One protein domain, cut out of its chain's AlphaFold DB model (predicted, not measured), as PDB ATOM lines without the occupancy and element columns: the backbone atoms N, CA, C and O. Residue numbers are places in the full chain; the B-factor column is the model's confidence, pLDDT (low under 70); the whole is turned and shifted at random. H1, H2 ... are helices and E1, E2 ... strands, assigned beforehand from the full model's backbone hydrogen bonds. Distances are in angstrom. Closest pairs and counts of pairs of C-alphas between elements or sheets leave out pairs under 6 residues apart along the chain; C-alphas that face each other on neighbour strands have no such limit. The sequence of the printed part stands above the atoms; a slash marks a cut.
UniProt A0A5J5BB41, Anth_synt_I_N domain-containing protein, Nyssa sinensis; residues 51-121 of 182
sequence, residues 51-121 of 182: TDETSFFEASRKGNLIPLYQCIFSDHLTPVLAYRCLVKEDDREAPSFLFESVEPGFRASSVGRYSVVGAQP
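This is residues 51 to 121 of the 182 residues of the protein "Anth_synt_I_N domain-containing protein" of Nyssa sinensis (UniProt A0A5J5BB41). A long hairpin of two strands, E1 and E2, has the short helix H2 packed over its part away from the turn, while the turn, residues 104 to 109, sticks out; a second short helix, H1, is set well away from these parts, at the far end of a long strip of chain without named elements, residues 61 to 78. It is a loosely built arrangement, in which H1 is apart from H2 and from both strands. The printed part has 71 residues, with two named helices and two named strands in the order H1, H2, E1, E2; the sheet has the order E1 - E2 and is antiparallel. The class is mixed, helices and strands, with under half of the residues, 34 of 71, in named elements. The whole is only just extended, close to loose, with a radius of gyration of the C-alphas of 16.8 A, and its C-alphas span 49 by 34 by 23 A.

Start with the sheet and find C-alpha 96 at (146.193, 86.330, 135.038); from there E1, residues 96 to 103, runs 23.2 A from first to last C-alpha. Go on to C-alpha 110, where E2, residues 110 to 119, begins; it is the longest strand, with 25.4 A from first to last C-alpha, and it ends at C-alpha 119 at (147.004, 83.026, 132.744). Look at residue 113 on the way, for E2 bends by 70 degrees there. Step back along the numbering to H2, residues 79 to 86, which measures 10.9 A from first to last C-alpha. Last, find C-alpha 53 at (144.490, 66.898, 112.482), where H1, residues 53 to 60, begins; it measures 10.4 A.

Begin at the sheet, where E1 and E2 form a hairpin and are antiparallel neighbours, with 172 degrees between their N-to-C directions. At one end of the pair the C-alphas of Ser 96 and Ala 119 face each other at 4.1 A, and at the other those of Glu 103 and Ser 110 at 5.2 A. Look at the backbone here: N 99 and O 116 are 2.8 A apart and N 112 and O 101 are 2.7 A apart, both within hydrogen-bond range. Near the bend of E2, the C-alphas that face each other pass from 100 and 115, 4.8 A apart, to 101 and 112, 4.9 A apart. Now move outward to H2, whose closest C-alphas with E2 are those of Tyr 83 and Val 117, 5.9 A apart, among 8 pairs within 8 A. With E1 it has 4 pairs within 8 A, the closest being the C-alphas of Tyr 83 and Leu 98, 6.6 A apart. H1 is apart from H2, E1 and E2, with no C-alpha of these within 8 A of it. In H1 and H2 every O i to N i+4 pair is within hydrogen-bond range.

For the full reach of the domain, look at the C-alphas of Thr 54 and Phe 106, the two farthest apart, at 50.6 A. Residues 60 to 65 and residues 104 to 109 stand free; without them the body has 59 residues and spans 38 by 31 by 21 A. The link from H1 to H2, 18 residues, is long, while those from H2 to E1, 9 residues, and from E1 to E2, 6 residues, are short. The printed part, residues 51 to 121, has no cut. In the B-factor column the mean pLDDT of the printed part is 85.7, and the model's confidence is under 70 at residue 51 and at residues 106 to 108.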
ATOM      1  N   THR A  51     142.158  66.571 118.486       56.81
ATOM      2  CA  THR A  51     141.460  67.434 117.517       56.81
ATOM      3  C   THR A  51     141.924  66.915 116.170       56.81
ATOM      4  O   THR A  51     143.121  67.002 115.894       56.81
ATOM      5  N   ASP A  52     141.036  66.228 115.451       70.94
ATOM      6  CA  ASP A  52     141.342  65.519 114.215       70.94
ATOM      7  C   ASP A  52     142.248  66.428 113.386       70.94
ATOM      8  O   ASP A  52     141.852  67.553 113.076       70.94
ATOM      9  N   GLU A  53     143.505  66.033 113.151       82.75
ATOM     10  CA  GLU A  53     144.490  66.898 112.482       82.75
ATOM     11  C   GLU A  53     143.918  67.414 111.157       82.75
ATOM     12  O   GLU A  53     144.191  68.543 110.739       82.75
ATOM     13  N   THR A  54     143.044  66.608 110.544       85.81
ATOM     14  CA  THR A  54     142.272  66.976 109.365       85.81
ATOM     15  C   THR A  54     141.277  68.109 109.649       85.81
ATOM     16  O   THR A  54     141.292  69.101 108.926       85.81
ATOM     17  N   SER A  55     140.498  68.053 110.736       84.44
ATOM     18  CA  SER A  55     139.587  69.130 111.163       84.44
ATOM     19  C   SER A  55     140.319  70.448 111.450       84.44
ATOM     20  O   SER A  55     139.867  71.515 111.023       84.44
ATOM     21  N   PHE A  56     141.493  70.390 112.094       88.88
ATOM     22  CA  PHE A  56     142.326  71.573 112.324       88.88
ATOM     23  C   PHE A  56     142.831  72.144 110.998       88.88
ATOM     24  O   PHE A  56     142.748  73.353 110.762       88.88
ATOM     25  N   PHE A  57     143.319  71.278 110.106       89.06
ATOM     26  CA  PHE A  57     143.785  71.686 108.787       89.06
ATOM     27  C   PHE A  57     142.657  72.326 107.965       89.06
ATOM     28  O   PHE A  57     142.849  73.395 107.382       89.06
ATOM     29  N   GLU A  58     141.459  71.748 107.965       89.19
ATOM     30  CA  GLU A  58     140.288  72.311 107.290       89.19
ATOM     31  C   GLU A  58     139.865  73.665 107.867       89.19
ATOM     32  O   GLU A  58     139.600  74.602 107.105       89.19
ATOM     33  N   ALA A  59     139.854  73.806 109.195       87.00
ATOM     34  CA  ALA A  59     139.587  75.076 109.865       87.00
ATOM     35  C   ALA A  59     140.654  76.134 109.523       87.00
ATOM     36  O   ALA A  59     140.319  77.293 109.261       87.00
ATOM     37  N   SER A  60     141.927  75.734 109.421       89.75
ATOM     38  CA  SER A  60     143.039  76.636 109.088       89.75
ATOM     39  C   SER A  60     142.944  77.259 107.698       89.75
ATOM     40  O   SER A  60     143.439  78.362 107.458       89.75
ATOM     41  N   ARG A  61     142.246  76.594 106.771       89.75
ATOM     42  CA  ARG A  61     141.982  77.145 105.435       89.75
ATOM     43  C   ARG A  61     140.966  78.285 105.463       89.75
ATOM     44  O   ARG A  61     140.944  79.095 104.540       89.75
ATOM     45  N   LYS A  62     140.116  78.337 106.491       87.69
ATOM     46  CA  LYS A  62     139.044  79.330 106.648       87.69
ATOM     47  C   LYS A  62     139.469  80.510 107.531       87.69
ATOM     48  O   LYS A  62     138.951  81.612 107.352       87.69
ATOM     49  N   GLY A  63     140.420  80.314 108.447       88.69
ATOM     50  CA  GLY A  63     140.911  81.358 109.349       88.69
ATOM     51  C   GLY A  63     142.266  81.030 109.966       88.69
ATOM     52  O   GLY A  63     142.724  79.897 109.927       88.69
ATOM     53  N   ASN A  64     142.923  82.039 110.537       90.75
ATOM     54  CA  ASN A  64     144.288  81.927 111.068       90.75
ATOM     55  C   ASN A  64     144.355  81.843 112.601       90.75
ATOM     56  O   ASN A  64     145.445  81.716 113.153       90.75
ATOM     57  N   LEU A  65     143.213  81.921 113.287       89.81
ATOM     58  CA  LEU A  65     143.121  81.732 114.730       89.81
ATOM     59  C   LEU A  65     142.118  80.611 115.005       89.81
ATOM     60  O   LEU A  65     140.910  80.807 114.898       89.81
ATOM     61  N   ILE A  66     142.644  79.425 115.302       90.06
ATOM     62  CA  ILE A  66     141.865  78.195 115.463       90.06
ATOM     63  C   ILE A  66     141.976  77.777 116.934       90.06
ATOM     64  O   ILE A  66     143.095  77.521 117.393       90.06
ATOM     65  N   PRO A  67     140.870  77.755 117.697       88.19
ATOM     66  CA  PRO A  67     140.916  77.353 119.093       88.19
ATOM     67  C   PRO A  67     141.134  75.841 119.203       88.19
ATOM     68  O   PRO A  67     140.472  75.053 118.536       88.19
ATOM     69  N   LEU A  68     142.060  75.450 120.076       88.19
ATOM     70  CA  LEU A  68     142.257  74.065 120.496       88.19
ATOM     71  C   LEU A  68     141.695  73.919 121.906       88.19
ATOM     72  O   LEU A  68     141.992  74.742 122.775       88.19
ATOM     73  N   TYR A  69     140.887  72.890 122.133       87.94
ATOM     74  CA  TYR A  69     140.235  72.664 123.417       87.94
ATOM     75  C   TYR A  69     140.151  71.179 123.744       87.94
ATOM     76  O   TYR A  69     140.189  70.322 122.870       87.94
ATOM     77  N   GLN A  70     140.015  70.904 125.036       87.88
ATOM     78  CA  GLN A  70     139.747  69.581 125.575       87.88
ATOM     79  C   GLN A  70     138.710  69.732 126.681       87.88
ATOM     80  O   GLN A  70     138.906  70.498 127.628       87.88
ATOM     81  N   CYS A  71     137.619  68.979 126.589       87.69
ATOM     82  CA  CYS A  71     136.680  68.857 127.695       87.69
ATOM     83  C   CYS A  71     137.246  67.880 128.728       87.69
ATOM     84  O   CYS A  71     137.652  66.767 128.389       87.69
ATOM     85  N   ILE A  72     137.273  68.305 129.990       90.31
ATOM     86  CA  ILE A  72     137.744  67.499 131.118       90.31
ATOM     87  C   ILE A  72     136.624  67.337 132.142       90.31
ATOM     88  O   ILE A  72     135.774  68.214 132.289       90.31
ATOM     89  N   PHE A  73     136.643  66.232 132.885       91.62
ATOM     90  CA  PHE A  73     135.778  66.081 134.051       91.62
ATOM     91  C   PHE A  73     136.223  67.047 135.148       91.62
ATOM     92  O   PHE A  73     137.396  67.082 135.524       91.62
ATOM     93  N   SER A  74     135.280  67.838 135.653       88.06
ATOM     94  CA  SER A  74     135.579  68.974 136.525       88.06
ATOM     95  C   SER A  74     134.666  69.043 137.751       88.06
ATOM     96  O   SER A  74     134.506  70.117 138.321       88.06
ATOM     97  N   ASP A  75     134.092  67.917 138.190       91.00
ATOM     98  CA  ASP A  75     133.111  67.858 139.293       91.00
ATOM     99  C   ASP A  75     133.620  68.492 140.601       91.00
ATOM    100  O   ASP A  75     132.845  69.010 141.404       91.00
ATOM    101  N   HIS A  76     134.939  68.470 140.815       90.56
ATOM    102  CA  HIS A  76     135.598  69.063 141.982       90.56
ATOM    103  C   HIS A  76     136.282  70.407 141.705       90.56
ATOM    104  O   HIS A  76     136.805  71.024 142.634       90.56
ATOM    105  N   LEU A  77     136.308  70.871 140.456       91.38
ATOM    106  CA  LEU A  77     136.918  72.147 140.102       91.38
ATOM    107  C   LEU A  77     135.871  73.251 140.195       91.38
ATOM    108  O   LEU A  77     135.039  73.430 139.310       91.38
ATOM    109  N   THR A  78     135.946  74.035 141.268       92.50
ATOM    110  CA  THR A  78     135.304  75.352 141.287       92.50
ATOM    111  C   THR A  78     136.147  76.340 140.470       92.50
ATOM    112  O   THR A  78     137.356  76.129 140.331       92.50
ATOM    113  N   PRO A  79     135.576  77.444 139.961       92.19
ATOM    114  CA  PRO A  79     136.333  78.435 139.190       92.19
ATOM    115  C   PRO A  79     137.585  78.956 139.909       92.19
ATOM    116  O   PRO A  79     138.650  79.080 139.305       92.19
ATOM    117  N   VAL A  80     137.493  79.171 141.225       92.69
ATOM    118  CA  VAL A  80     138.628  79.576 142.069       92.69
ATOM    119  C   VAL A  80     139.704  78.487 142.133       92.69
ATOM    120  O   VAL A  80     140.892  78.797 142.067       92.69
ATOM    121  N   LEU A  81     139.316  77.212 142.245       92.62
ATOM    122  CA  LEU A  81     140.275  76.104 142.232       92.62
ATOM    123  C   LEU A  81     140.946  75.965 140.862       92.62
ATOM    124  O   LEU A  81     142.164  75.836 140.806       92.62
ATOM    125  N   ALA A  82     140.183  76.076 139.772       93.25
ATOM    126  CA  ALA A  82     140.725  76.056 138.415       93.25
ATOM    127  C   ALA A  82     141.732  77.198 138.184       93.25
ATOM    128  O   ALA A  82     142.814  76.967 137.649       93.25
ATOM    129  N   TYR A  83     141.425  78.409 138.658       92.56
ATOM    130  CA  TYR A  83     142.346  79.547 138.608       92.56
ATOM    131  C   TYR A  83     143.656  79.270 139.364       92.56
ATOM    132  O   TYR A  83     144.741  79.493 138.829       92.56
ATOM    133  N   ARG A  84     143.571  78.712 140.579       90.00
ATOM    134  CA  ARG A  84     144.754  78.337 141.374       90.00
ATOM    135  C   ARG A  84     145.599  77.240 140.729       90.00
ATOM    136  O   ARG A  84     146.790  77.181 140.995       90.00
ATOM    137  N   CYS A  85     145.016  76.381 139.893       90.25
ATOM    138  CA  CYS A  85     145.787  75.398 139.133       90.25
ATOM    139  C   CYS A  85     146.614  76.033 138.001       90.25
ATOM    140  O   CYS A  85     147.610  75.442 137.592       90.25
ATOM    141  N   LEU A  86     146.213  77.204 137.491       88.56
ATOM    142  CA  LEU A  86     146.900  77.898 136.393       88.56
ATOM    143  C   LEU A  86     147.970  78.882 136.878       88.56
ATOM    144  O   LEU A  86     148.960  79.108 136.183       88.56
ATOM    145  N   VAL A  87     147.775  79.479 138.053       86.81
ATOM    146  CA  VAL A  87     148.681  80.491 138.610       86.81
ATOM    147  C   VAL A  87     149.587  79.852 139.657       86.81
ATOM    148  O   VAL A  87     149.114  79.222 140.599       86.81
ATOM    149  N   LYS A  88     150.905  80.018 139.509       78.19
ATOM    150  CA  LYS A  88     151.878  79.536 140.499       78.19
ATOM    151  C   LYS A  88     151.702  80.307 141.809       78.19
ATOM    152  O   LYS A  88     151.596  81.528 141.783       78.19
ATOM    153  N   GLU A  89     151.721  79.613 142.947       75.00
ATOM    154  CA  GLU A  89     151.486  80.242 144.260       75.00
ATOM    155  C   GLU A  89     152.511  81.343 144.600       75.00
ATOM    156  O   GLU A  89     152.166  82.318 145.272       75.00
ATOM    157  N   ASP A  90     153.735  81.221 144.080       76.69
ATOM    158  CA  ASP A  90     154.839  82.154 144.327       76.69
ATOM    159  C   ASP A  90     154.865  83.359 143.370       76.69
ATOM    160  O   ASP A  90     155.550  84.341 143.643       76.69
ATOM    161  N   ASP A  91     154.112  83.317 142.266       78.44
ATOM    162  CA  ASP A  91     154.145  84.344 141.219       78.44
ATOM    163  C   ASP A  91     152.851  85.168 141.223       78.44
ATOM    164  O   ASP A  91     151.972  85.038 140.369       78.44
ATOM    165  N   ARG A  92     152.706  85.995 142.264       74.50
ATOM    166  CA  ARG A  92     151.497  86.806 142.501       74.50
ATOM    167  C   ARG A  92     151.301  87.927 141.486       74.50
ATOM    168  O   ARG A  92     150.193  88.449 141.374       74.50
ATOM    169  N   GLU A  93     152.369  88.315 140.801       79.94
ATOM    170  CA  GLU A  93     152.369  89.397 139.819       79.94
ATOM    171  C   GLU A  93     152.165  88.874 138.392       79.94
ATOM    172  O   GLU A  93     151.918  89.673 137.488       79.94
ATOM    173  N   ALA A  94     152.174  87.548 138.192       86.12
ATOM    174  CA  ALA A  94     151.923  86.948 136.892       86.12
ATOM    175  C   ALA A  94     150.583  87.411 136.292       86.12
ATOM    176  O   ALA A  94     149.522  87.269 136.925       86.12
ATOM    177  N   PRO A  95     150.585  87.885 135.032       89.62
ATOM    178  CA  PRO A  95     149.375  88.318 134.351       89.62
ATOM    179  C   PRO A  95     148.377  87.161 134.232       89.62
ATOM    180  O   PRO A  95     148.602  86.145 133.564       89.62
ATOM    181  N   SER A  96     147.253  87.326 134.921       92.38
ATOM    182  CA  SER A  96     146.193  86.330 135.038       92.38
ATOM    183  C   SER A  96     144.856  86.986 135.392       92.38
ATOM    184  O   SER A  96     144.797  88.123 135.877       92.38
ATOM    185  N   PHE A  97     143.758  86.289 135.099       92.19
ATOM    186  CA  PHE A  97     142.405  86.743 135.407       92.19
ATOM    187  C   PHE A  97     141.458  85.573 135.701       92.19
ATOM    188  O   PHE A  97     141.609  84.464 135.187       92.19
ATOM    189  N   LEU A  98     140.432  85.876 136.493       92.94
ATOM    190  CA  LEU A  98     139.245  85.059 136.711       92.94
ATOM    191  C   LEU A  98     138.036  85.986 136.573       92.94
ATOM    192  O   LEU A  98     137.921  86.970 137.304       92.94
ATOM    193  N   PHE A  99     137.159  85.687 135.622       91.38
ATOM    194  CA  PHE A  99     135.898  86.393 135.435       91.38
ATOM    195  C   PHE A  99     134.733  85.479 135.766       91.38
ATOM    196  O   PHE A  99     134.597  84.394 135.198       91.38
ATOM    197  N   GLU A 100     133.866  85.972 136.640       90.75
ATOM    198  CA  GLU A 100     132.615  85.334 137.017       90.75
ATOM    199  C   GLU A 100     131.496  86.357 136.852       90.75
ATOM    200  O   GLU A 100     131.648  87.528 137.203       90.75
ATOM    201  N   SER A 101     130.372  85.920 136.294       87.12
ATOM    202  CA  SER A 101     129.165  86.738 136.258       87.12
ATOM    203  C   SER A 101     128.346  86.419 137.496       87.12
ATOM    204  O   SER A 101     128.045  85.253 137.736       87.12
ATOM    205  N   VAL A 102     127.967  87.429 138.269       85.50
ATOM    206  CA  VAL A 102     127.068  87.259 139.412       85.50
ATOM    207  C   VAL A 102     125.919  88.234 139.251       85.50
ATOM    208  O   VAL A 102     126.131  89.440 139.140       85.50
ATOM    209  N   GLU A 103     124.703  87.709 139.243       81.00
ATOM    210  CA  GLU A 103     123.490  88.513 139.277       81.00
ATOM    211  C   GLU A 103     123.033  88.624 140.739       81.00
ATOM    212  O   GLU A 103     122.640  87.619 141.347       81.00
ATOM    213  N   PRO A 104     123.122  89.816 141.356       71.94
ATOM    214  CA  PRO A 104     122.676  90.002 142.728       71.94
ATOM    215  C   PRO A 104     121.145  89.948 142.782       71.94
ATOM    216  O   PRO A 104     120.455  90.830 142.273       71.94
ATOM    217  N   GLY A 105     120.604  88.906 143.410       74.31
ATOM    218  CA  GLY A 105     119.174  88.763 143.672       74.31
ATOM    219  C   GLY A 105     118.821  89.112 145.119       74.31
ATOM    220  O   GLY A 105     119.612  88.920 146.035       74.31
ATOM    221  N   PHE A 106     117.588  89.575 145.349       69.00
ATOM    222  CA  PHE A 106     117.105  90.017 146.671       69.00
ATOM    223  C   PHE A 106     117.058  88.896 147.735       69.00
ATOM    224  O   PHE A 106     116.967  89.176 148.927       69.00
ATOM    225  N   ARG A 107     117.067  87.623 147.311       69.88
ATOM    226  CA  ARG A 107     117.017  86.439 148.196       69.88
ATOM    227  C   ARG A 107     118.219  85.506 148.049       69.88
ATOM    228  O   ARG A 107     118.598  84.862 149.018       69.88
ATOM    229  N   ALA A 108     118.783  85.415 146.851       66.38
ATOM    230  CA  ALA A 108     119.981  84.647 146.548       66.38
ATOM    231  C   ALA A 108     120.630  85.240 145.295       66.38
ATOM    232  O   ALA A 108     119.918  85.643 144.375       66.38
ATOM    233  N   SER A 109     121.960  85.285 145.266       75.19
ATOM    234  CA  SER A 109     122.718  85.643 144.068       75.19
ATOM    235  C   SER A 109     122.854  84.425 143.158       75.19
ATOM    236  O   SER A 109     123.180  83.337 143.637       75.19
ATOM    237  N   SER A 110     122.624  84.597 141.857       75.38
ATOM    238  CA  SER A 110     122.904  83.571 140.848       75.38
ATOM    239  C   SER A 110     124.290  83.795 140.257       75.38
ATOM    240  O   SER A 110     124.643  84.904 139.859       75.38
ATOM    241  N   VAL A 111     125.082  82.729 140.190       79.50
ATOM    242  CA  VAL A 111     126.331  82.714 139.423       79.50
ATOM    243  C   VAL A 111     125.990  82.339 137.980       79.50
ATOM    244  O   VAL A 111     125.147  81.474 137.736       79.50
ATOM    245  N   GLY A 112     126.612  83.022 137.024       81.06
ATOM    246  CA  GLY A 112     126.445  82.773 135.600       81.06
ATOM    247  C   GLY A 112     126.883  81.363 135.209       81.06
ATOM    248  O   GLY A 112     127.659  80.712 135.902       81.06
ATOM    249  N   ARG A 113     126.393  80.888 134.059       84.81
ATOM    250  CA  ARG A 113     126.663  79.521 133.575       84.81
ATOM    251  C   ARG A 113     128.142  79.238 133.302       84.81
ATOM    252  O   ARG A 113     128.540  78.080 133.325       84.81
ATOM    253  N   TYR A 114     128.929  80.274 133.021       88.50
ATOM    254  CA  TYR A 114     130.337  80.158 132.666       88.50
ATOM    255  C   TYR A 114     131.189  81.077 133.538       88.50
ATOM    256  O   TYR A 114     130.851  82.248 133.727       88.50
ATOM    257  N   SER A 115     132.330  80.551 133.972       90.31
ATOM    258  CA  SER A 115     133.452  81.328 134.494       90.31
ATOM    259  C   SER A 115     134.611  81.220 133.507       90.31
ATOM    260  O   SER A 115     134.824  80.162 132.913       90.31
ATOM    261  N   VAL A 116     135.356  82.308 133.308       91.62
ATOM    262  CA  VAL A 116     136.494  82.345 132.377       91.62
ATOM    263  C   VAL A 116     137.767  82.596 133.167       91.62
ATOM    264  O   VAL A 116     137.885  83.613 133.846       91.62
ATOM    265  N   VAL A 117     138.723  81.683 133.046       92.69
ATOM    266  CA  VAL A 117     140.057  81.800 133.641       92.69
ATOM    267  C   VAL A 117     141.105  81.937 132.548       92.69
ATOM    268  O   VAL A 117     140.976  81.340 131.480       92.69
ATOM    269  N   GLY A 118     142.144  82.717 132.813       91.88
ATOM    270  CA  GLY A 118     143.288  82.838 131.919       91.88
ATOM    271  C   GLY A 118     144.544  83.226 132.682       91.88
ATOM    272  O   GLY A 118     144.489  83.962 133.664       91.88
ATOM    273  N   ALA A 119     145.680  82.722 132.221       92.25
ATOM    274  CA  ALA A 119     147.004  83.026 132.744       92.25
ATOM    275  C   ALA A 119     148.006  82.990 131.585       92.25
ATOM    276  O   ALA A 119     147.701  82.419 130.537       92.25
ATOM    277  N   GLN A 120     149.186  83.579 131.783       90.75
ATOM    278  CA  GLN A 120     150.306  83.502 130.834       90.75
ATOM    279  C   GLN A 120     149.910  83.944 129.407       90.75
ATOM    280  O   GLN A 120     149.980  83.154 128.460       90.75
ATOM    281  N   PRO A 121     149.451  85.198 129.229       93.12
ATOM    282  CA  PRO A 121     149.110  85.712 127.915       93.12
ATOM    283  C   PRO A 121     150.337  85.698 126.996       93.12
ATOM    284  O   PRO A 121     151.472  85.877 127.429       93.12
TER     285      PRO A 121